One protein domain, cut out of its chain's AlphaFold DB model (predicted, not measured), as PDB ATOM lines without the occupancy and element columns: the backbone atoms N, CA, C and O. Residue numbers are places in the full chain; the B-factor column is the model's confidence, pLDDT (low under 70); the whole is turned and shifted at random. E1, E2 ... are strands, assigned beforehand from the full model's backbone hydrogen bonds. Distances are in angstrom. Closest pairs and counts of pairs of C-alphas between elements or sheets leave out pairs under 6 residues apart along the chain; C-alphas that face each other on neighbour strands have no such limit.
ATOM      1  N   ASP A  34     194.715 154.212 125.978       58.56
ATOM      2  CA  ASP A  34     195.272 153.300 126.974       58.56
ATOM      3  C   ASP A  34     195.857 154.005 128.216       58.56
ATOM      4  O   ASP A  34     196.368 153.336 129.113       58.56
ATOM      5  N   GLY A  35     195.761 155.337 128.306       61.44
ATOM      6  CA  GLY A  35     196.247 156.111 129.451       61.44
ATOM      7  C   GLY A  35     197.667 156.671 129.313       61.44
ATOM      8  O   GLY A  35     198.125 157.348 130.232       61.44
ATOM      9  N   PHE A  36     198.364 156.428 128.200       68.69
ATOM     10  CA  PHE A  36     199.741 156.897 128.004       68.69
ATOM     11  C   PHE A  36     199.815 158.303 127.404       68.69
ATOM     12  O   PHE A  36     198.890 158.766 126.740       68.69
ATOM     13  N   THR A  37     200.938 158.988 127.615       77.44
ATOM     14  CA  THR A  37     201.149 160.340 127.084       77.44
ATOM     15  C   THR A  37     201.575 160.295 125.618       77.44
ATOM     16  O   THR A  37     202.473 159.541 125.250       77.44
ATOM     17  N   ILE A  38     200.952 161.131 124.787       76.31
ATOM     18  CA  ILE A  38     201.301 161.301 123.375       76.31
ATOM     19  C   ILE A  38     202.196 162.535 123.190       76.31
ATOM     20  O   ILE A  38     201.880 163.617 123.692       76.31
ATOM     21  N   LEU A  39     203.281 162.384 122.423       79.75
ATOM     22  CA  LEU A  39     204.091 163.482 121.890       79.75
ATOM     23  C   LEU A  39     203.813 163.655 120.395       79.75
ATOM     24  O   LEU A  39     203.651 162.671 119.679       79.75
ATOM     25  N   TYR A  40     203.791 164.897 119.916       78.81
ATOM     26  CA  TYR A  40     203.579 165.208 118.501       78.81
ATOM     27  C   TYR A  40     204.886 165.673 117.860       78.81
ATOM     28  O   TYR A  40     205.343 166.792 118.100       78.81
ATOM     29  N   ALA A  41     205.479 164.822 117.027       78.88
ATOM     30  CA  ALA A  41     206.707 165.113 116.306       78.88
ATOM     31  C   ALA A  41     206.522 166.229 115.269       78.88
ATOM     32  O   ALA A  41     207.446 167.014 115.097       78.88
ATOM     33  N   SER A  42     205.352 166.375 114.628       72.12
ATOM     34  CA  SER A  42     205.103 167.413 113.602       72.12
ATOM     35  C   SER A  42     205.369 168.849 114.049       72.12
ATOM     36  O   SER A  42     205.661 169.700 113.209       72.12
ATOM     37  N   VAL A  43     205.281 169.123 115.349       71.19
ATOM     38  CA  VAL A  43     205.530 170.448 115.936       71.19
ATOM     39  C   VAL A  43     206.832 170.524 116.738       71.19
ATOM     40  O   VAL A  43     207.133 171.576 117.293       71.19
ATOM     41  N   GLY A  44     207.611 169.440 116.788       71.38
ATOM     42  CA  GLY A  44     208.772 169.322 117.666       71.38
ATOM     43  C   GLY A  44     208.347 169.113 119.120       71.38
ATOM     44  O   GLY A  44     208.168 170.070 119.873       71.38
ATOM     45  N   GLY A  45     208.148 167.856 119.517       76.06
ATOM     46  CA  GLY A  45     207.742 167.485 120.873       76.06
ATOM     47  C   GLY A  45     208.936 167.145 121.760       76.06
ATOM     48  O   GLY A  45     209.923 166.583 121.284       76.06
ATOM     49  N   GLY A  46     208.826 167.434 123.057       84.94
ATOM     50  CA  GLY A  46     209.819 167.041 124.050       84.94
ATOM     51  C   GLY A  46     209.182 166.583 125.358       84.94
ATOM     52  O   GLY A  46     208.142 167.108 125.763       84.94
ATOM     53  N   ALA A  47     209.820 165.622 126.017       88.50
ATOM     54  CA  ALA A  47     209.546 165.236 127.394       88.50
ATOM     55  C   ALA A  47     210.800 165.463 128.237       88.50
ATOM     56  O   ALA A  47     211.900 165.169 127.781       88.50
ATOM     57  N   HIS A  48     210.617 165.967 129.455       91.88
ATOM     58  CA  HIS A  48     211.698 166.326 130.366       91.88
ATOM     59  C   HIS A  48     211.331 165.902 131.784       91.88
ATOM     60  O   HIS A  48     210.230 166.192 132.260       91.88
ATOM     61  N   HIS A  49     212.257 165.240 132.467       92.50
ATOM     62  CA  HIS A  49     212.104 164.847 133.860       92.50
ATOM     63  C   HIS A  49     213.452 164.989 134.561       92.50
ATOM     64  O   HIS A  49     214.445 164.487 134.048       92.50
ATOM     65  N   CYS A  50     213.494 165.649 135.722       95.50
ATOM     66  CA  CYS A  50     214.698 165.768 136.548       95.50
ATOM     67  C   CYS A  50     214.469 165.217 137.951       95.50
ATOM     68  O   CYS A  50     213.373 165.351 138.497       95.50
ATOM     69  N   GLU A  51     215.535 164.720 138.569       95.06
ATOM     70  CA  GLU A  51     215.531 164.277 139.960       95.06
ATOM     71  C   GLU A  51     216.853 164.616 140.668       95.06
ATOM     72  O   GLU A  51     217.932 164.591 140.067       95.06
ATOM     73  N   GLU A  52     216.771 164.921 141.968       96.62
ATOM     74  CA  GLU A  52     217.935 164.915 142.857       96.62
ATOM     75  C   GLU A  52     218.311 163.470 143.195       96.62
ATOM     76  O   GLU A  52     217.572 162.773 143.885       96.62
ATOM     77  N   ILE A  53     219.504 163.045 142.787       95.88
ATOM     78  CA  ILE A  53     220.000 161.683 143.040       95.88
ATOM     79  C   ILE A  53     220.869 161.586 144.300       95.88
ATOM     80  O   ILE A  53     221.297 160.503 144.699       95.88
ATOM     81  N   GLY A  54     221.142 162.721 144.940       96.25
ATOM     82  CA  GLY A  54     221.799 162.790 146.236       96.25
ATOM     83  C   GLY A  54     222.367 164.169 146.544       96.25
ATOM     84  O   GLY A  54     222.471 165.029 145.676       96.25
ATOM     85  N   SER A  55     222.784 164.357 147.790       96.75
ATOM     86  CA  SER A  55     223.310 165.632 148.283       96.75
ATOM     87  C   SER A  55     224.428 165.460 149.305       96.75
ATOM     88  O   SER A  55     224.636 164.367 149.843       96.75
ATOM     89  N   ASP A  56     225.188 166.521 149.566       95.62
ATOM     90  CA  ASP A  56     226.242 166.566 150.579       95.62
ATOM     91  C   ASP A  56     225.846 167.402 151.818       95.62
ATOM     92  O   ASP A  56     224.834 168.108 151.811       95.62
ATOM     93  N   PRO A  57     226.632 167.341 152.912       94.25
ATOM     94  CA  PRO A  57     226.370 168.135 154.116       94.25
ATOM     95  C   PRO A  57     226.490 169.657 153.930       94.25
ATOM     96  O   PRO A  57     226.081 170.401 154.820       94.25
ATOM     97  N   TYR A  58     227.057 170.128 152.815       93.25
ATOM     98  CA  TYR A  58     227.171 171.551 152.486       93.25
ATOM     99  C   TYR A  58     225.943 172.067 151.722       93.25
ATOM    100  O   TYR A  58     225.844 173.264 151.448       93.25
ATOM    101  N   GLY A  59     224.983 171.186 151.423       94.50
ATOM    102  CA  GLY A  59     223.751 171.518 150.723       94.50
ATOM    103  C   GLY A  59     223.897 171.539 149.203       94.50
ATOM    104  O   GLY A  59     223.042 172.123 148.539       94.50
ATOM    105  N   ASN A  60     224.954 170.936 148.650       96.94
ATOM    106  CA  ASN A  60     225.054 170.692 147.216       96.94
ATOM    107  C   ASN A  60     224.290 169.416 146.859       96.94
ATOM    108  O   ASN A  60     224.370 168.416 147.567       96.94
ATOM    109  N   GLN A  61     223.569 169.462 145.751       97.75
ATOM    110  CA  GLN A  61     222.683 168.430 145.233       97.75
ATOM    111  C   GLN A  61     223.171 168.016 143.846       97.75
ATOM    112  O   GLN A  61     223.534 168.870 143.036       97.75
ATOM    113  N   ALA A  62     223.169 166.717 143.578       97.25
ATOM    114  CA  ALA A  62     223.455 166.113 142.289       97.25
ATOM    115  C   ALA A  62     222.124 165.916 141.566       97.25
ATOM    116  O   ALA A  62     221.263 165.184 142.055       97.25
ATOM    117  N   ILE A  63     221.957 166.576 140.424       98.00
ATOM    118  CA  ILE A  63     220.740 166.518 139.621       98.00
ATOM    119  C   ILE A  63     221.041 165.790 138.321       98.00
ATOM    120  O   ILE A  63     222.065 166.044 137.680       98.00
ATOM    121  N   VAL A  64     220.124 164.917 137.925       97.69
ATOM    122  CA  VAL A  64     220.089 164.340 136.582       97.69
ATOM    123  C   VAL A  64     218.754 164.654 135.940       97.69
ATOM    124  O   VAL A  64     217.732 164.681 136.626       97.69
ATOM    125  N   CYS A  65     218.761 164.864 134.631       97.38
ATOM    126  CA  CYS A  65     217.553 165.010 133.842       97.38
ATOM    127  C   CYS A  65     217.592 164.074 132.642       97.38
ATOM    128  O   CYS A  65     218.609 163.969 131.955       97.38
ATOM    129  N   ALA A  66     216.479 163.389 132.414       96.75
ATOM    130  CA  ALA A  66     216.217 162.650 131.199       96.75
ATOM    131  C   ALA A  66     215.384 163.543 130.283       96.75
ATOM    132  O   ALA A  66     214.365 164.092 130.713       96.75
ATOM    133  N   ASP A  67     215.789 163.630 129.026       94.88
ATOM    134  CA  ASP A  67     215.012 164.236 127.962       94.88
ATOM    135  C   ASP A  67     214.764 163.231 126.842       94.88
ATOM    136  O   ASP A  67     215.636 162.432 126.489       94.88
ATOM    137  N   LEU A  68     213.591 163.344 126.231       93.56
ATOM    138  CA  LEU A  68     213.267 162.758 124.940       93.56
ATOM    139  C   LEU A  68     212.860 163.899 124.019       93.56
ATOM    140  O   LEU A  68     211.931 164.640 124.336       93.56
ATOM    141  N   TYR A  69     213.515 164.008 122.874       91.81
ATOM    142  CA  TYR A  69     213.166 164.962 121.834       91.81
ATOM    143  C   TYR A  69     212.671 164.234 120.598       91.81
ATOM    144  O   TYR A  69     213.116 163.129 120.286       91.81
ATOM    145  N   THR A  70     211.749 164.880 119.892       88.81
ATOM    146  CA  THR A  70     211.155 164.380 118.655       88.81
ATOM    147  C   THR A  70     211.031 165.515 117.648       88.81
ATOM    148  O   THR A  70     210.703 166.641 118.022       88.81
ATOM    149  N   GLN A  71     211.267 165.236 116.369       88.25
ATOM    150  CA  GLN A  71     211.060 166.196 115.280       88.25
ATOM    151  C   GLN A  71     210.634 165.468 114.000       88.25
ATOM    152  O   GLN A  71     210.966 164.294 113.834       88.25
ATOM    153  N   PRO A  72     209.929 166.121 113.065       86.38
ATOM    154  CA  PRO A  72     209.608 165.496 111.794       86.38
ATOM    155  C   PRO A  72     210.837 165.543 110.876       86.38
ATOM    156  O   PRO A  72     211.652 166.465 110.974       86.38
ATOM    157  N   ALA A  73     210.958 164.609 109.931       84.69
ATOM    158  CA  ALA A  73     211.838 164.842 108.790       84.69
ATOM    159  C   ALA A  73     211.338 166.078 108.029       84.69
ATOM    160  O   ALA A  73     210.143 166.377 108.017       84.69
ATOM    161  N   GLN A  74     212.233 166.822 107.392       86.19
ATOM    162  CA  GLN A  74     211.859 168.015 106.633       86.19
ATOM    163  C   GLN A  74     212.176 167.836 105.150       86.19
ATOM    164  O   GLN A  74     213.243 167.332 104.793       86.19
ATOM    165  N   ASP A  75     211.257 168.256 104.278       84.25
ATOM    166  CA  ASP A  75     211.553 168.376 102.850       84.25
ATOM    167  C   ASP A  75     212.509 169.553 102.574       84.25
ATOM    168  O   ASP A  75     212.871 170.337 103.453       84.25
ATOM    169  N   SER A  76     212.910 169.716 101.312       87.50
ATOM    170  CA  SER A  76     213.779 170.823 100.887       87.50
ATOM    171  C   SER A  76     213.183 172.226 101.091       87.50
ATOM    172  O   SER A  76     213.884 173.220 100.910       87.50
ATOM    173  N   GLN A  77     211.896 172.322 101.426       87.88
ATOM    174  CA  GLN A  77     211.158 173.553 101.685       87.88
ATOM    175  C   GLN A  77     210.939 173.774 103.195       87.88
ATOM    176  O   GLN A  77     210.380 174.803 103.572       87.88
ATOM    177  N   GLY A  78     211.406 172.856 104.051       83.88
ATOM    178  CA  GLY A  78     211.258 172.913 105.503       83.88
ATOM    179  C   GLY A  78     209.903 172.419 106.016       83.88
ATOM    180  O   GLY A  78     209.601 172.615 107.192       83.88
ATOM    181  N   ASN A  79     209.072 171.800 105.172       82.12
ATOM    182  CA  ASN A  79     207.797 171.244 105.617       82.12
ATOM    183  C   ASN A  79     208.027 169.916 106.333       82.12
ATOM    184  O   ASN A  79     208.818 169.089 105.877       82.12
ATOM    185  N   ALA A  80     207.291 169.694 107.421       81.12
ATOM    186  CA  ALA A  80     207.267 168.416 108.116       81.12
ATOM    187  C   ALA A  80     206.810 167.299 107.163       81.12
ATOM    188  O   ALA A  80     205.765 167.387 106.517       81.12
ATOM    189  N   THR A  81     207.602 166.240 107.091       80.94
ATOM    190  CA  THR A  81     207.406 165.061 106.254       80.94
ATOM    191  C   THR A  81     207.717 163.807 107.057       80.94
ATOM    192  O   THR A  81     208.322 163.863 108.121       80.94
ATOM    193  N   TYR A  82     207.255 162.668 106.552       75.50
ATOM    194  CA  TYR A  82     207.574 161.356 107.100       75.50
ATOM    195  C   TYR A  82     208.964 160.905 106.631       75.50
ATOM    196  O   TYR A  82     209.281 161.125 105.454       75.50
ATOM    197  N   PRO A  83     209.741 160.178 107.459       83.19
ATOM    198  CA  PRO A  83     209.494 159.709 108.845       83.19
ATOM    199  C   PRO A  83     209.745 160.775 109.932       83.19
ATOM    200  O   PRO A  83     209.987 161.926 109.598       83.19
ATOM    201  N   TYR A  84     209.666 160.428 111.225       83.94
ATOM    202  CA  TYR A  84     210.138 161.313 112.304       83.94
ATOM    203  C   TYR A  84     211.468 160.840 112.887       83.94
ATOM    204  O   TYR A  84     211.902 159.708 112.676       83.94
ATOM    205  N   HIS A  85     212.079 161.738 113.639       88.44
ATOM    206  CA  HIS A  85     213.368 161.628 114.291       88.44
ATOM    207  C   HIS A  85     213.185 161.708 115.804       88.44
ATOM    208  O   HIS A  85     212.379 162.519 116.273       88.44
ATOM    209  N   ALA A  86     213.905 160.887 116.562       91.06
ATOM    210  CA  ALA A  86     213.919 160.947 118.016       91.06
ATOM    211  C   ALA A  86     215.323 160.710 118.577       91.06
ATOM    212  O   ALA A  86     216.094 159.915 118.046       91.06
ATOM    213  N   TRP A  87     215.632 161.389 119.677       93.88
ATOM    214  CA  TRP A  87     216.865 161.191 120.433       93.88
ATOM    215  C   TRP A  87     216.626 161.464 121.913       93.88
ATOM    216  O   TRP A  87     215.790 162.284 122.302       93.88
ATOM    217  N   ALA A  88     217.396 160.777 122.744       95.69
ATOM    218  CA  ALA A  88     217.474 161.026 124.169       95.69
ATOM    219  C   ALA A  88     218.660 161.934 124.504       95.69
ATOM    220  O   ALA A  88     219.742 161.817 123.906       95.69
ATOM    221  N   VAL A  89     218.465 162.796 125.501       97.00
ATOM    222  CA  VAL A  89     219.538 163.552 126.149       97.00
ATOM    223  C   VAL A  89     219.518 163.234 127.635       97.00
ATOM    224  O   VAL A  89     218.468 163.262 128.268       97.00
ATOM    225  N   ALA A  90     220.682 162.926 128.191       97.44
ATOM    226  CA  ALA A  90     220.881 162.907 129.629       97.44
ATOM    227  C   ALA A  90     221.677 164.146 130.020       97.44
ATOM    228  O   ALA A  90     222.798 164.347 129.546       97.44
ATOM    229  N   GLU A  91     221.098 164.963 130.889       97.38
ATOM    230  CA  GLU A  91     221.762 166.095 131.515       97.38
ATOM    231  C   GLU A  91     222.159 165.732 132.948       97.38
ATOM    232  O   GLU A  91     221.400 165.093 133.674       97.38
ATOM    233  N   ALA A  92     223.338 166.171 133.375       97.31
ATOM    234  CA  ALA A  92     223.775 166.074 134.761       97.31
ATOM    235  C   ALA A  92     224.444 167.374 135.213       97.31
ATOM    236  O   ALA A  92     225.231 167.976 134.472       97.31
ATOM    237  N   TYR A  93     224.132 167.810 136.434       97.75
ATOM    238  CA  TYR A  93     224.691 169.022 137.029       97.75
ATOM    239  C   TYR A  93     224.603 169.022 138.558       97.75
ATOM    240  O   TYR A  93     223.944 168.181 139.166       97.75
ATOM    241  N   CYS A  94     225.268 169.993 139.185       97.50
ATOM    242  CA  CYS A  94     225.179 170.236 140.619       97.50
ATOM    243  C   CYS A  94     224.411 171.527 140.861       97.50
ATOM    244  O   CYS A  94     224.589 172.509 140.139       97.50
ATOM    245  N   GLN A  95     223.599 171.567 141.907       97.25
ATOM    246  CA  GLN A  95     222.987 172.802 142.387       97.25
ATOM    247  C   GLN A  95     223.125 172.917 143.898       97.25
ATOM    248  O   GLN A  95     223.338 171.923 144.579       97.25
ATOM    249  N   ASN A  96     223.008 174.121 144.441       95.50
ATOM    250  CA  ASN A  96     222.865 174.290 145.883       95.50
ATOM    251  C   ASN A  96     221.398 174.132 146.315       95.50
ATOM    252  O   ASN A  96     220.487 174.119 145.489       95.50
ATOM    253  N   SER A  97     221.159 174.115 147.623       92.75
ATOM    254  CA  SER A  97     219.821 174.022 148.228       92.75
ATOM    255  C   SER A  97     218.850 175.150 147.847       92.75
ATOM    256  O   SER A  97     217.657 175.053 148.123       92.75
ATOM    257  N   SER A  98     219.334 176.225 147.217       95.12
ATOM    258  CA  SER A  98     218.504 177.306 146.668       95.12
ATOM    259  C   SER A  98     218.165 177.109 145.181       95.12
ATOM    260  O   SER A  98     217.586 178.005 144.573       95.12
ATOM    261  N   GLY A  99     218.545 175.974 144.582       93.25
ATOM    262  CA  GLY A  99     218.340 175.663 143.164       93.25
ATOM    263  C   GLY A  99     219.318 176.362 142.214       93.25
ATOM    264  O   GLY A  99     219.112 176.359 141.002       93.25
ATOM    265  N   VAL A 100     220.379 176.990 142.731       95.25
ATOM    266  CA  VAL A 100     221.381 177.657 141.888       95.25
ATOM    267  C   VAL A 100     222.378 176.623 141.397       95.25
ATOM    268  O   VAL A 100     223.017 175.957 142.209       95.25
ATOM    269  N   VAL A 101     222.547 176.529 140.077       95.81
ATOM    270  CA  VAL A 101     223.540 175.641 139.463       95.81
ATOM    271  C   VAL A 101     224.955 176.073 139.843       95.81
ATOM    272  O   VAL A 101     225.314 177.248 139.745       95.81
ATOM    273  N   VAL A 102     225.755 175.102 140.271       94.44
ATOM    274  CA  VAL A 102     227.145 175.265 140.692       94.44
ATOM    275  C   VAL A 102     228.033 174.259 139.970       94.44
ATOM    276  O   VAL A 102     227.581 173.222 139.493       94.44
ATOM    277  N   GLN A 103     229.324 174.564 139.898       93.75
ATOM    278  CA  GLN A 103     230.301 173.697 139.253       93.75
ATOM    279  C   GLN A 103     230.479 172.393 140.047       93.75
ATOM    280  O   GLN A 103     230.984 172.431 141.168       93.75
ATOM    281  N   CYS A 104     230.116 171.249 139.461       94.50
ATOM    282  CA  CYS A 104     230.540 169.945 139.980       94.50
ATOM    283  C   CYS A 104     232.057 169.772 139.847       94.50
ATOM    284  O   CYS A 104     232.674 170.336 138.933       94.50
ATOM    285  N   ALA A 105     232.642 168.942 140.714       94.06
ATOM    286  CA  ALA A 105     234.051 168.567 140.614       94.06
ATOM    287  C   ALA A 105     234.293 167.641 139.408       94.06
ATOM    288  O   ALA A 105     235.224 167.864 138.631       94.06
ATOM    289  N   ASN A 106     233.406 166.659 139.220       95.25
ATOM    290  CA  ASN A 106     233.426 165.701 138.117       95.25
ATOM    291  C   ASN A 106     232.025 165.183 137.809       95.25
ATOM    292  O   ASN A 106     231.210 165.017 138.711       95.25
ATOM    293  N   ILE A 107     231.746 164.924 136.537       96.50
ATOM    294  CA  ILE A 107     230.491 164.323 136.092       96.50
ATOM    295  C   ILE A 107     230.820 163.312 135.008       96.50
ATOM    296  O   ILE A 107     231.457 163.666 134.020       96.50
ATOM    297  N   THR A 108     230.309 162.099 135.158       96.38
ATOM    298  CA  THR A 108     230.063 161.171 134.054       96.38
ATOM    299  C   THR A 108     228.556 160.987 133.960       96.38
ATOM    300  O   THR A 108     227.903 160.805 134.987       96.38
ATOM    301  N   VAL A 109     227.990 161.051 132.759       97.38
ATOM    302  CA  VAL A 109     226.559 160.824 132.525       97.38
ATOM    303  C   VAL A 109     226.365 159.971 131.280       97.38
ATOM    304  O   VAL A 109     227.070 160.153 130.285       97.38
ATOM    305  N   GLY A 110     225.420 159.036 131.347       97.44
ATOM    306  CA  GLY A 110     225.002 158.212 130.216       97.44
ATOM    307  C   GLY A 110     223.561 158.493 129.817       97.44
ATOM    308  O   GLY A 110     222.705 158.637 130.685       97.44
ATOM    309  N   ALA A 111     223.309 158.536 128.516       97.25
ATOM    310  CA  ALA A 111     221.989 158.625 127.915       97.25
ATOM    311  C   ALA A 111     221.703 157.352 127.119       97.25
ATOM    312  O   ALA A 111     222.543 156.951 126.312       97.25
ATOM    313  N   ASP A 112     220.510 156.785 127.282       96.56
ATOM    314  CA  ASP A 112     219.974 155.789 126.358       96.56
ATOM    315  C   ASP A 112     218.664 156.285 125.743       96.56
ATOM    316  O   ASP A 112     217.815 156.865 126.423       96.56
ATOM    317  N   LEU A 113     218.485 156.008 124.455       94.75
ATOM    318  CA  LEU A 113     217.196 156.058 123.781       94.75
ATOM    319  C   LEU A 113     216.668 154.633 123.715       94.75
ATOM    320  O   LEU A 113     217.367 153.740 123.233       94.75
ATOM    321  N   ALA A 114     215.439 154.413 124.169       93.31
ATOM    322  CA  ALA A 114     214.819 153.098 124.146       93.31
ATOM    323  C   ALA A 114     213.414 153.138 123.544       93.31
ATOM    324  O   ALA A 114     212.762 154.183 123.509       93.31
ATOM    325  N   ASN A 115     212.967 151.982 123.055       90.25
ATOM    326  CA  ASN A 115     211.596 151.759 122.619       90.25
ATOM    327  C   ASN A 115     211.097 150.365 123.021       90.25
ATOM    328  O   ASN A 115     211.885 149.462 123.309       90.25
ATOM    329  N   ALA A 116     209.778 150.171 123.035       85.25
ATOM    330  CA  ALA A 116     209.197 148.923 123.532       85.25
ATOM    331  C   ALA A 116     209.442 147.720 122.606       85.25
ATOM    332  O   ALA A 116     209.491 146.584 123.075       85.25
ATOM    333  N   ALA A 117     209.644 147.958 121.308       84.44
ATOM    334  CA  ALA A 117     209.904 146.901 120.334       84.44
ATOM    335  C   ALA A 117     211.319 146.302 120.441       84.44
ATOM    336  O   ALA A 117     211.493 145.101 120.238       84.44
ATOM    337  N   ASN A 118     212.333 147.123 120.734       83.62
ATOM    338  CA  ASN A 118     213.746 146.741 120.622       83.62
ATOM    339  C   ASN A 118     214.538 146.900 121.929       83.62
ATOM    340  O   ASN A 118     215.687 146.466 121.997       83.62
ATOM    341  N   GLY A 119     213.960 147.504 122.970       89.12
ATOM    342  CA  GLY A 119     214.703 147.890 124.167       89.12
ATOM    343  C   GLY A 119     215.592 149.105 123.893       89.12
ATOM    344  O   GLY A 119     215.138 150.071 123.283       89.12
ATOM    345  N   ILE A 120     216.846 149.073 124.358       91.50
ATOM    346  CA  ILE A 120     217.812 150.159 124.129       91.50
ATOM    347  C   ILE A 120     218.216 150.180 122.654       91.50
ATOM    348  O   ILE A 120     218.689 149.183 122.110       91.50
ATOM    349  N   TYR A 121     218.029 151.337 122.032       85.25
ATOM    350  CA  TYR A 121     218.236 151.580 120.611       85.25
ATOM    351  C   TYR A 121     219.548 152.322 120.343       85.25
ATOM    352  O   TYR A 121     220.294 151.955 119.438       85.25
ATOM    353  N   ALA A 122     219.857 153.321 121.170       91.19
ATOM    354  CA  ALA A 122     221.094 154.086 121.108       91.19
ATOM    355  C   ALA A 122     221.587 154.405 122.520       91.19
ATOM    356  O   ALA A 122     220.782 154.642 123.418       91.19
ATOM    357  N   THR A 123     222.907 154.452 122.687       94.50
ATOM    358  CA  THR A 123     223.582 154.759 123.954       94.50
ATOM    359  C   THR A 123     224.670 155.785 123.696       94.50
ATOM    360  O   THR A 123     225.427 155.659 122.735       94.50
ATOM    361  N   GLN A 124     224.790 156.768 124.581       96.38
ATOM    362  CA  GLN A 124     225.896 157.716 124.589       96.38
ATOM    363  C   GLN A 124     226.339 158.005 126.017       96.38
ATOM    364  O   GLN A 124     225.540 157.977 126.945       96.38
ATOM    365  N   TYR A 125     227.612 158.344 126.198       94.88
ATOM    366  CA  TYR A 125     228.111 158.880 127.458       94.88
ATOM    367  C   TYR A 125     228.901 160.168 127.240       94.88
ATOM    368  O   TYR A 125     229.408 160.443 126.151       94.88
ATOM    369  N   SER A 126     228.998 160.964 128.295       95.31
ATOM    370  CA  SER A 126     229.749 162.212 128.313       95.31
ATOM    371  C   SER A 126     230.371 162.422 129.686       95.31
ATOM    372  O   SER A 126     229.861 161.931 130.696       95.31
ATOM    373  N   VAL A 127     231.505 163.118 129.720       96.06
ATOM    374  CA  VAL A 127     232.296 163.317 130.933       96.06
ATOM    375  C   VAL A 127     232.892 164.722 130.969       96.06
ATOM    376  O   VAL A 127     233.319 165.254 129.946       96.06
ATOM    377  N   CYS A 128     232.945 165.317 132.156       95.44
ATOM    378  CA  CYS A 128     233.688 166.539 132.449       95.44
ATOM    379  C   CYS A 128     234.264 166.492 133.865       95.44
ATOM    380  O   CYS A 128     233.872 165.672 134.691       95.44
ATOM    381  N   GLY A 129     235.106 167.470 134.169       93.56
ATOM    382  CA  GLY A 129     235.722 167.672 135.470       93.56
ATOM    383  C   GLY A 129     237.079 166.994 135.583       93.56
ATOM    384  O   GLY A 129     237.477 166.192 134.733       93.56
ATOM    385  N   HIS A 130     237.829 167.385 136.612       90.50
ATOM    386  CA  HIS A 130     239.217 166.971 136.840       90.50
ATOM    387  C   HIS A 130     240.069 166.974 135.557       90.50
ATOM    388  O   HIS A 130     240.284 168.018 134.939       90.50
ATOM    389  N   ALA A 131     240.549 165.796 135.145       91.75
ATOM    390  CA  ALA A 131     241.409 165.601 133.984       91.75
ATOM    391  C   ALA A 131     240.694 165.806 132.635       91.75
ATOM    392  O   ALA A 131     241.367 165.978 131.623       91.75
ATOM    393  N   ASN A 132     239.357 165.820 132.612       90.81
ATOM    394  CA  ASN A 132     238.545 165.980 131.400       90.81
ATOM    395  C   ASN A 132     238.246 167.456 131.063       90.81
ATOM    396  O   ASN A 132     237.580 167.740 130.071       90.81
ATOM    397  N   GLY A 133     238.746 168.402 131.868       89.38
ATOM    398  CA  GLY A 133     238.471 169.833 131.717       89.38
ATOM    399  C   GLY A 133     237.161 170.258 132.386       89.38
ATOM    400  O   GLY A 133     236.331 169.434 132.748       89.38
ATOM    401  N   ALA A 134     236.978 171.560 132.610       86.56
ATOM    402  CA  ALA A 134     235.805 172.067 133.325       86.56
ATOM    403  C   ALA A 134     234.491 171.762 132.582       86.56
ATOM    404  O   ALA A 134     234.433 171.833 131.355       86.56
ATOM    405  N   CYS A 135     233.424 171.483 133.334       87.50
ATOM    406  CA  CYS A 135     232.091 171.251 132.770       87.50
ATOM    407  C   CYS A 135     231.555 172.539 132.127       87.50
ATOM    408  O   CYS A 135     231.438 173.551 132.829       87.50
ATOM    409  N   PRO A 136     231.227 172.541 130.823       85.69
ATOM    410  CA  PRO A 136     230.713 173.725 130.148       85.69
ATOM    411  C   PRO A 136     229.447 174.239 130.833       85.69
ATOM    412  O   PRO A 136     228.470 173.513 130.984       85.69
ATOM    413  N   VAL A 137     229.461 175.503 131.266       87.81
ATOM    414  CA  VAL A 137     228.311 176.131 131.951       87.81
ATOM    415  C   VAL A 137     227.846 175.319 133.182       87.81
ATOM    416  O   VAL A 137     226.670 175.326 133.528       87.81
ATOM    417  N   ALA A 138     228.776 174.615 133.846       89.06
ATOM    418  CA  ALA A 138     228.527 173.755 135.007       89.06
ATOM    419  C   ALA A 138     227.572 172.562 134.767       89.06
ATOM    420  O   ALA A 138     227.034 172.003 135.721       89.06
ATOM    421  N   ARG A 139     227.382 172.152 133.507       94.56
ATOM    422  CA  ARG A 139     226.486 171.060 133.098       94.56
ATOM    423  C   ARG A 139     227.208 170.098 132.153       94.56
ATOM    424  O   ARG A 139     228.192 170.470 131.509       94.56
ATOM    425  N   VAL A 140     226.719 168.867 132.057       95.69
ATOM    426  CA  VAL A 140     227.129 167.895 131.033       95.69
ATOM    427  C   VAL A 140     225.911 167.302 130.374       95.69
ATOM    428  O   VAL A 140     224.931 167.004 131.048       95.69
ATOM    429  N   TYR A 141     226.036 167.079 129.071       96.44
ATOM    430  CA  TYR A 141     225.034 166.425 128.251       96.44
ATOM    431  C   TYR A 141     225.649 165.211 127.564       96.44
ATOM    432  O   TYR A 141     226.703 165.322 126.929       96.44
ATOM    433  N   ALA A 142     224.983 164.066 127.669       96.31
ATOM    434  CA  ALA A 142     225.152 162.945 126.755       96.31
ATOM    435  C   ALA A 142     223.958 162.939 125.799       96.31
ATOM    436  O   ALA A 142     222.814 162.943 126.242       96.31
ATOM    437  N   VAL A 143     224.227 162.967 124.496       96.81
ATOM    438  CA  VAL A 143     223.199 163.047 123.451       96.81
ATOM    439  C   VAL A 143     223.329 161.810 122.581       96.81
ATOM    440  O   VAL A 143     224.373 161.599 121.967       96.81
ATOM    441  N   THR A 144     222.296 160.975 122.566       96.56
ATOM    442  CA  THR A 144     222.251 159.794 121.688       96.56
ATOM    443  C   THR A 144     222.226 160.192 120.209       96.56
ATOM    444  O   THR A 144     222.021 161.361 119.876       96.56
ATOM    445  N   SER A 145     222.482 159.237 119.311       91.31
ATOM    446  CA  SER A 145     222.271 159.456 117.878       91.31
ATOM    447  C   SER A 145     220.819 159.843 117.591       91.31
ATOM    448  O   SER A 145     219.903 159.460 118.314       91.31
ATOM    449  N   ASP A 146     220.630 160.632 116.532       88.75
ATOM    450  CA  ASP A 146     219.306 160.917 115.985       88.75
ATOM    451  C   ASP A 146     218.813 159.687 115.215       88.75
ATOM    452  O   ASP A 146     219.424 159.282 114.221       88.75
ATOM    453  N   GLU A 147     217.727 159.091 115.700       88.62
ATOM    454  CA  GLU A 147     217.189 157.836 115.200       88.62
ATOM    455  C   GLU A 147     215.879 158.057 114.448       88.62
ATOM    456  O   GLU A 147     214.997 158.804 114.872       88.62
ATOM    457  N   MET A 148     215.747 157.373 113.314       84.88
ATOM    458  CA  MET A 148     214.630 157.543 112.392       84.88
ATOM    459  C   MET A 148     213.549 156.484 112.637       84.88
ATOM    460  O   MET A 148     213.806 155.284 112.531       84.88
ATOM    461  N   TYR A 149     212.317 156.919 112.894       78.50
ATOM    462  CA  TYR A 149     211.190 156.056 113.248       78.50
ATOM    463  C   TYR A 149     210.042 156.154 112.233       78.50
ATOM    464  O   TYR A 149     209.596 157.231 111.833       78.50
ATOM    465  N   SER A 150     209.507 155.000 111.838       68.81
ATOM    466  CA  SER A 150     208.444 154.870 110.835       68.81
ATOM    467  C   SER A 150     207.041 154.839 111.462       68.81
ATOM    468  O   SER A 150     206.584 153.751 111.763       68.81
ATOM    469  N   THR A 151     206.333 155.961 111.644       63.75
ATOM    470  CA  THR A 151     205.031 156.052 112.369       63.75
ATOM    471  C   THR A 151     203.947 154.996 112.098       63.75
ATOM    472  O   THR A 151     203.721 154.604 110.952       63.75
ATOM    473  N   SER A 152     203.117 154.755 113.123       56.03
ATOM    474  CA  SER A 152     201.683 154.455 112.993       56.03
ATOM    475  C   SER A 152     200.922 155.743 112.636       56.03
ATOM    476  O   SER A 152     201.025 156.747 113.336       56.03
ATOM    477  N   LEU A 153     200.156 155.739 111.538       59.16
ATOM    478  CA  LEU A 153     199.401 156.910 111.054       59.16
ATOM    479  C   LEU A 153     198.213 157.299 111.954       59.16
ATOM    480  O   LEU A 153     197.575 158.324 111.725       59.16
ATOM    481  N   ASN A 154     197.877 156.481 112.953       61.47
ATOM    482  CA  ASN A 154     196.561 156.536 113.588       61.47
ATOM    483  C   ASN A 154     196.553 157.254 114.943       61.47
ATOM    484  O   ASN A 154     195.492 157.351 115.557       61.47
ATOM    485  N   CYS A 155     197.707 157.742 115.418       69.00
ATOM    486  CA  CYS A 155     197.878 158.363 116.741       69.00
ATOM    487  C   CYS A 155     197.292 157.547 117.910       69.00
ATOM    488  O   CYS A 155     197.016 158.072 118.988       69.00
ATOM    489  N   SER A 156     197.061 156.256 117.685       68.12
ATOM    490  CA  SER A 156     196.611 155.318 118.692       68.12
ATOM    491  C   SER A 156     197.834 154.763 119.385       68.12
ATOM    492  O   SER A 156     198.794 154.346 118.742       68.12
ATOM    493  N   SER A 157     197.769 154.728 120.703       66.69
ATOM    494  CA  SER A 157     198.708 153.990 121.521       66.69
ATOM    495  C   SER A 157     198.773 152.519 121.095       66.69
ATOM    496  O   SER A 157     197.757 151.816 121.098       66.69
ATOM    497  N   GLU A 158     199.963 152.054 120.728       69.81
ATOM    498  CA  GLU A 158     200.221 150.682 120.288       69.81
ATOM    499  C   GLU A 158     201.283 150.050 121.198       69.81
ATOM    500  O   GLU A 158     202.482 150.235 120.960       69.81
ATOM    501  N   PRO A 159     200.879 149.310 122.246       68.56
ATOM    502  CA  PRO A 159     201.824 148.699 123.173       68.56
ATOM    503  C   PRO A 159     202.835 147.802 122.455       68.56
ATOM    504  O   PRO A 159     202.467 147.038 121.560       68.56
ATOM    505  N   ASN A 160     204.098 147.845 122.883       73.44
ATOM    506  CA  ASN A 160     205.223 147.129 122.260       73.44
ATOM    507  C   ASN A 160     205.577 147.587 120.833       73.44
ATOM    508  O   ASN A 160     206.326 146.899 120.137       73.44
ATOM    509  N   SER A 161     205.054 148.728 120.378       76.31
ATOM    510  CA  SER A 161     205.454 149.311 119.097       76.31
ATOM    511  C   SER A 161     206.787 150.048 119.203       76.31
ATOM    512  O   SER A 161     207.248 150.428 120.279       76.31
ATOM    513  N   SER A 162     207.396 150.313 118.048       75.31
ATOM    514  CA  SER A 162     208.528 151.234 117.948       75.31
ATOM    515  C   SER A 162     208.148 152.689 118.257       75.31
ATOM    516  O   SER A 162     209.043 153.516 118.359       75.31
ATOM    517  N   PHE A 163     206.859 153.024 118.385       78.38
ATOM    518  CA  PHE A 163     206.384 154.392 118.653       78.38
ATOM    519  C   PHE A 163     206.318 154.725 120.131       78.38
ATOM    520  O   PHE A 163     206.244 155.901 120.465       78.38
ATOM    521  N   ASP A 164     206.336 153.703 120.986       83.94
ATOM    522  CA  ASP A 164     206.557 153.850 122.416       83.94
ATOM    523  C   ASP A 164     208.055 154.053 122.658       83.94
ATOM    524  O   ASP A 164     208.828 153.095 122.565       83.94
ATOM    525  N   ALA A 165     208.459 155.298 122.910       88.75
ATOM    526  CA  ALA A 165     209.845 155.693 123.107       88.75
ATOM    527  C   ALA A 165     210.034 156.484 124.406       88.75
ATOM    528  O   ALA A 165     209.129 157.169 124.888       88.75
ATOM    529  N   TRP A 166     211.238 156.399 124.970       92.38
ATOM    530  CA  TRP A 166     211.616 157.135 126.172       92.38
ATOM    531  C   TRP A 166     213.119 157.400 126.228       92.38
ATOM    532  O   TRP A 166     213.929 156.624 125.714       92.38
ATOM    533  N   GLY A 167     213.479 158.511 126.869       94.50
ATOM    534  CA  GLY A 167     214.859 158.831 127.211       94.50
ATOM    535  C   GLY A 167     215.211 158.277 128.587       94.50
ATOM    536  O   GLY A 167     214.387 158.307 129.503       94.50
ATOM    537  N   ILE A 168     216.430 157.765 128.735       96.06
ATOM    538  CA  ILE A 168     216.948 157.191 129.979       96.06
ATOM    539  C   ILE A 168     218.262 157.876 130.351       96.06
ATOM    540  O   ILE A 168     219.156 158.002 129.519       96.06
ATOM    541  N   VAL A 169     218.419 158.227 131.627       96.31
ATOM    542  CA  VAL A 169     219.730 158.420 132.253       96.31
ATOM    543  C   VAL A 169     220.226 157.062 132.752       96.31
ATOM    544  O   VAL A 169     219.618 156.445 133.637       96.31
ATOM    545  N   ALA A 170     221.317 156.580 132.160       93.62
ATOM    546  CA  ALA A 170     221.858 155.249 132.411       93.62
ATOM    547  C   ALA A 170     222.507 155.160 133.801       93.62
ATOM    548  O   ALA A 170     223.357 155.977 134.172       93.62
ATOM    549  N   ALA A 171     222.130 154.147 134.575       89.06
ATOM    550  CA  ALA A 171     222.616 153.933 135.935       89.06
ATOM    551  C   ALA A 171     223.823 152.984 135.998       89.06
ATOM    552  O   ALA A 171     224.505 152.734 135.001       89.06
ATOM    553  N   GLY A 172     224.119 152.467 137.196       69.19
ATOM    554  CA  GLY A 172     225.043 151.341 137.366       69.19
ATOM    555  C   GLY A 172     226.518 151.689 137.158       69.19
ATOM    556  O   GLY A 172     227.289 150.840 136.723       69.19
ATOM    557  N   GLY A 173     226.912 152.931 137.459       73.38
ATOM    558  CA  GLY A 173     228.286 153.422 137.292       73.38
ATOM    559  C   GLY A 173     228.528 154.214 136.004       73.38
ATOM    560  O   GLY A 173     229.590 154.812 135.863       73.38
ATOM    561  N   THR A 174     227.541 154.279 135.106       86.88
ATOM    562  CA  THR A 174     227.586 155.149 133.916       86.88
ATOM    563  C   THR A 174     227.310 156.607 134.277       86.88
ATOM    564  O   THR A 174     227.924 157.508 133.713       86.88
ATOM    565  N   THR A 175     226.430 156.838 135.256       95.75
ATOM    566  CA  THR A 175     226.140 158.177 135.777       95.75
ATOM    567  C   THR A 175     226.652 158.328 137.205       95.75
ATOM    568  O   THR A 175     226.151 157.687 138.135       95.75
ATOM    569  N   VAL A 176     227.672 159.173 137.357       96.44
ATOM    570  CA  VAL A 176     228.354 159.477 138.619       96.44
ATOM    571  C   VAL A 176     228.647 160.972 138.669       96.44
ATOM    572  O   VAL A 176     229.258 161.518 137.752       96.44
ATOM    573  N   ILE A 177     228.232 161.628 139.749       96.69
ATOM    574  CA  ILE A 177     228.420 163.062 139.974       96.69
ATOM    575  C   ILE A 177     229.240 163.251 141.246       96.69
ATOM    576  O   ILE A 177     228.831 162.835 142.327       96.69
ATOM    577  N   GLU A 178     230.387 163.905 141.128       96.25
ATOM    578  CA  GLU A 178     231.186 164.342 142.264       96.25
ATOM    579  C   GLU A 178     230.777 165.760 142.666       96.25
ATOM    580  O   GLU A 178     230.974 166.736 141.927       96.25
ATOM    581  N   LEU A 179     230.175 165.855 143.851       95.75
ATOM    582  CA  LEU A 179     229.686 167.105 144.414       95.75
ATOM    583  C   LEU A 179     230.851 168.033 144.783       95.75
ATOM    584  O   LEU A 179     231.911 167.568 145.211       95.75
ATOM    585  N   PRO A 180     230.676 169.358 144.649       91.88
ATOM    586  CA  PRO A 180     231.725 170.292 145.021       91.88
ATOM    587  C   PRO A 180     232.011 170.238 146.530       91.88
ATOM    588  O   PRO A 180     231.125 169.973 147.334       91.88
ATOM    589  N   GLN A 181     233.248 170.554 146.921       85.50
ATOM    590  CA  GLN A 181     233.707 170.739 148.315       85.50
ATOM    591  C   GLN A 181     233.740 169.497 149.225       85.50
ATOM    592  O   GLN A 181     234.398 169.552 150.263       85.50
ATOM    593  N   SER A 182     233.053 168.404 148.885       83.25
ATOM    594  CA  SER A 182     232.921 167.230 149.761       83.25
ATOM    595  C   SER A 182     233.657 165.973 149.288       83.25
ATOM    596  O   SER A 182     233.607 164.972 150.002       83.25
ATOM    597  N   ASP A 183     234.291 165.995 148.106       85.00
ATOM    598  CA  ASP A 183     234.838 164.823 147.385       85.00
ATOM    599  C   ASP A 183     233.825 163.654 147.275       85.00
ATOM    600  O   ASP A 183     234.169 162.490 147.035       85.00
ATOM    601  N   LYS A 184     232.535 163.945 147.495       94.12
ATOM    602  CA  LYS A 184     231.474 162.950 147.563       94.12
ATOM    603  C   LYS A 184     231.035 162.599 146.153       94.12
ATOM    604  O   LYS A 184     230.491 163.438 145.440       94.12
ATOM    605  N   ASN A 185     231.172 161.324 145.811       95.12
ATOM    606  CA  ASN A 185     230.611 160.754 144.594       95.12
ATOM    607  C   ASN A 185     229.183 160.255 144.849       95.12
ATOM    608  O   ASN A 185     228.936 159.470 145.768       95.12
ATOM    609  N   VAL A 186     228.249 160.715 144.025       96.31
ATOM    610  CA  VAL A 186     226.854 160.281 143.985       96.31
ATOM    611  C   VAL A 186     226.658 159.459 142.717       96.31
ATOM    612  O   VAL A 186     226.856 159.961 141.614       96.31
ATOM    613  N   THR A 187     226.271 158.197 142.875       96.50
ATOM    614  CA  THR A 187     226.043 157.270 141.760       96.50
ATOM    615  C   THR A 187     224.554 157.030 141.591       96.50
ATOM    616  O   THR A 187     223.871 156.697 142.561       96.50
ATOM    617  N   LEU A 188     224.057 157.133 140.357       95.31
ATOM    618  CA  LEU A 188     222.679 156.766 140.048       95.31
ATOM    619  C   LEU A 188     222.487 155.248 140.231       95.31
ATOM    620  O   LEU A 188     223.160 154.442 139.580       95.31
ATOM    621  N   GLY A 189     221.581 154.858 141.134       92.25
ATOM    622  CA  GLY A 189     221.398 153.462 141.553       92.25
ATOM    623  C   GLY A 189     220.601 152.590 140.575       92.25
ATOM    624  O   GLY A 189     220.877 151.398 140.457       92.25
ATOM    625  N   SER A 190     219.645 153.173 139.854       93.75
ATOM    626  CA  SER A 190     218.810 152.502 138.849       93.75
ATOM    627  C   SER A 190     218.477 153.460 137.715       93.75
ATOM    628  O   SER A 190     218.497 154.671 137.923       93.75
ATOM    629  N   ASN A 191     218.185 152.927 136.524       93.75
ATOM    630  CA  ASN A 191     217.866 153.749 135.359       93.75
ATOM    631  C   ASN A 191     216.729 154.723 135.683       93.75
ATOM    632  O   ASN A 191     215.709 154.328 136.252       93.75
ATOM    633  N   PHE A 192     216.924 155.980 135.303       93.19
ATOM    634  CA  PHE A 192     215.951 157.052 135.468       93.19
ATOM    635  C   PHE A 192     215.432 157.450 134.088       93.19
ATOM    636  O   PHE A 192     216.221 157.560 133.158       93.19
ATOM    637  N   SER A 193     214.122 157.610 133.923       92.00
ATOM    638  CA  SER A 193     213.497 157.755 132.603       92.00
ATOM    639  C   SER A 193     212.535 158.937 132.559       92.00
ATOM    640  O   SER A 193     211.933 159.308 133.572       92.00
ATOM    641  N   THR A 194     212.336 159.479 131.357       89.19
ATOM    642  CA  THR A 194     211.245 160.414 131.051       89.19
ATOM    643  C   THR A 194     209.854 159.807 131.265       89.19
ATOM    644  O   THR A 194     208.871 160.547 131.316       89.19
ATOM    645  N   GLY A 195     209.754 158.476 131.351       86.31
ATOM    646  CA  GLY A 195     208.513 157.727 131.150       86.31
ATOM    647  C   GLY A 195     208.292 157.405 129.670       86.31
ATOM    648  O   GLY A 195     208.993 157.940 128.814       86.31
ATOM    649  N   HIS A 196     207.344 156.512 129.396       85.81
ATOM    650  CA  HIS A 196     206.982 156.035 128.056       85.81
ATOM    651  C   HIS A 196     206.087 157.046 127.326       85.81
ATOM    652  O   HIS A 196     205.106 157.524 127.907       85.81
ATOM    653  N   TYR A 197     206.396 157.335 126.059       85.06
ATOM    654  CA  TYR A 197     205.622 158.245 125.214       85.06
ATOM    655  C   TYR A 197     205.327 157.624 123.859       85.06
ATOM    656  O   TYR A 197     206.236 157.144 123.185       85.06
ATOM    657  N   TYR A 198     204.075 157.731 123.415       83.75
ATOM    658  CA  TYR A 198     203.716 157.421 122.035       83.75
ATOM    659  C   TYR A 198     203.965 158.633 121.146       83.75
ATOM    660  O   TYR A 198     203.377 159.695 121.358       83.75
ATOM    661  N   ILE A 199     204.816 158.479 120.137       80.25
ATOM    662  CA  ILE A 199     205.150 159.573 119.225       80.25
ATOM    663  C   ILE A 199     204.236 159.524 117.999       80.25
ATOM    664  O   ILE A 199     204.243 158.573 117.219       80.25
ATOM    665  N   CYS A 200     203.455 160.584 117.835       78.19
ATOM    666  CA  CYS A 200     202.579 160.824 116.698       78.19
ATOM    667  C   CYS A 200     203.231 161.805 115.722       78.19
ATOM    668  O   CYS A 200     203.930 162.723 116.147       78.19
TER     669      CYS A 200
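What this domain is: This is residues 34 to 200 of the 201 residues of an uncharacterized protein of Streptomyces sp. 846.5 (UniProt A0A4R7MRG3). Two twisted sheets lie partly face to face as a sandwich, with the long strands E3 and E4 of one packed on E5 and E9 of the other. The E10 and E11 hairpin lies at one end of the second sheet, and the parallel pair E1 and E12 at its other end. The 167 printed residues have twelve named strands, E1 to E12 along the chain, and no named helix; the class is all strand. Both sheets are branched and, but for E1 and E12, their neighbours are antiparallel. The whole is compact, with a radius of gyration of the C-alphas of 17.3 A and spans of 52 by 36 by 27 A.

How they stand to each other: In the largest sheet, E5, residues 106 to 115, has E6, residues 119 to 129, on one side, a hairpin with N 111 and O 124 at 2.8 A. On its other side are E9, residues 164 to 169, with N 168 and O 112 at 2.8 A, and E10, residues 176 to 178, with N 178 and O 106 at 2.8 A. E10 forms a hairpin with E11, residues 185 to 187; N 186 and O 177 are 2.8 A apart. E12, residues 197 to 200, is antiparallel to E9, with N 165 and O 197 at 2.9 A, and parallel to E1, residues 37 to 40, with N 200 and O 39 at 2.8 A. In the other sheet, E2, residues 46 to 55, E3, residues 60 to 74, and E4, residues 80 to 96, make a meander, each strand the antiparallel neighbour of the one before; N 66 and O 49 are 2.8 A apart, and N 65 and O 91 2.8 A. On the other side of E4 from E3 are E7, residues 139 to 143, with N 90 and O 142 at 2.9 A, and E8, residues 147 to 149, with N 149 and O 84 at 2.8 A. E4 bends by 100 degrees at residue 83. Between the sheets, the closest C-alphas of E4 and E5 are those of Ala 90 and Ala 111, 4.7 A, and of E3 and E9 those of Leu 68 and Gly 167, 4.8 A.

Where its parts are: E1 begins at C-alpha 37 (201.149, 160.340, 127.084), and E12 ends at C-alpha 200 (202.579, 160.824, 116.698). From first to last C-alpha, E3 measures 42.8 A, E4 41.3 A, E6 31.0 A, E5 30.2 A, E2 27.8 A and E9 17.1 A.

The domain as a whole: The C-alphas farthest apart, those of Pro 57 and Gln 77, are 54.9 A apart. The printed part has no cut. The link from E8 to E9 is long, with 14 residues. Mean pLDDT of the printed part is 88.1; residues 34 to 36, 150 to 159 and 172 are under 70.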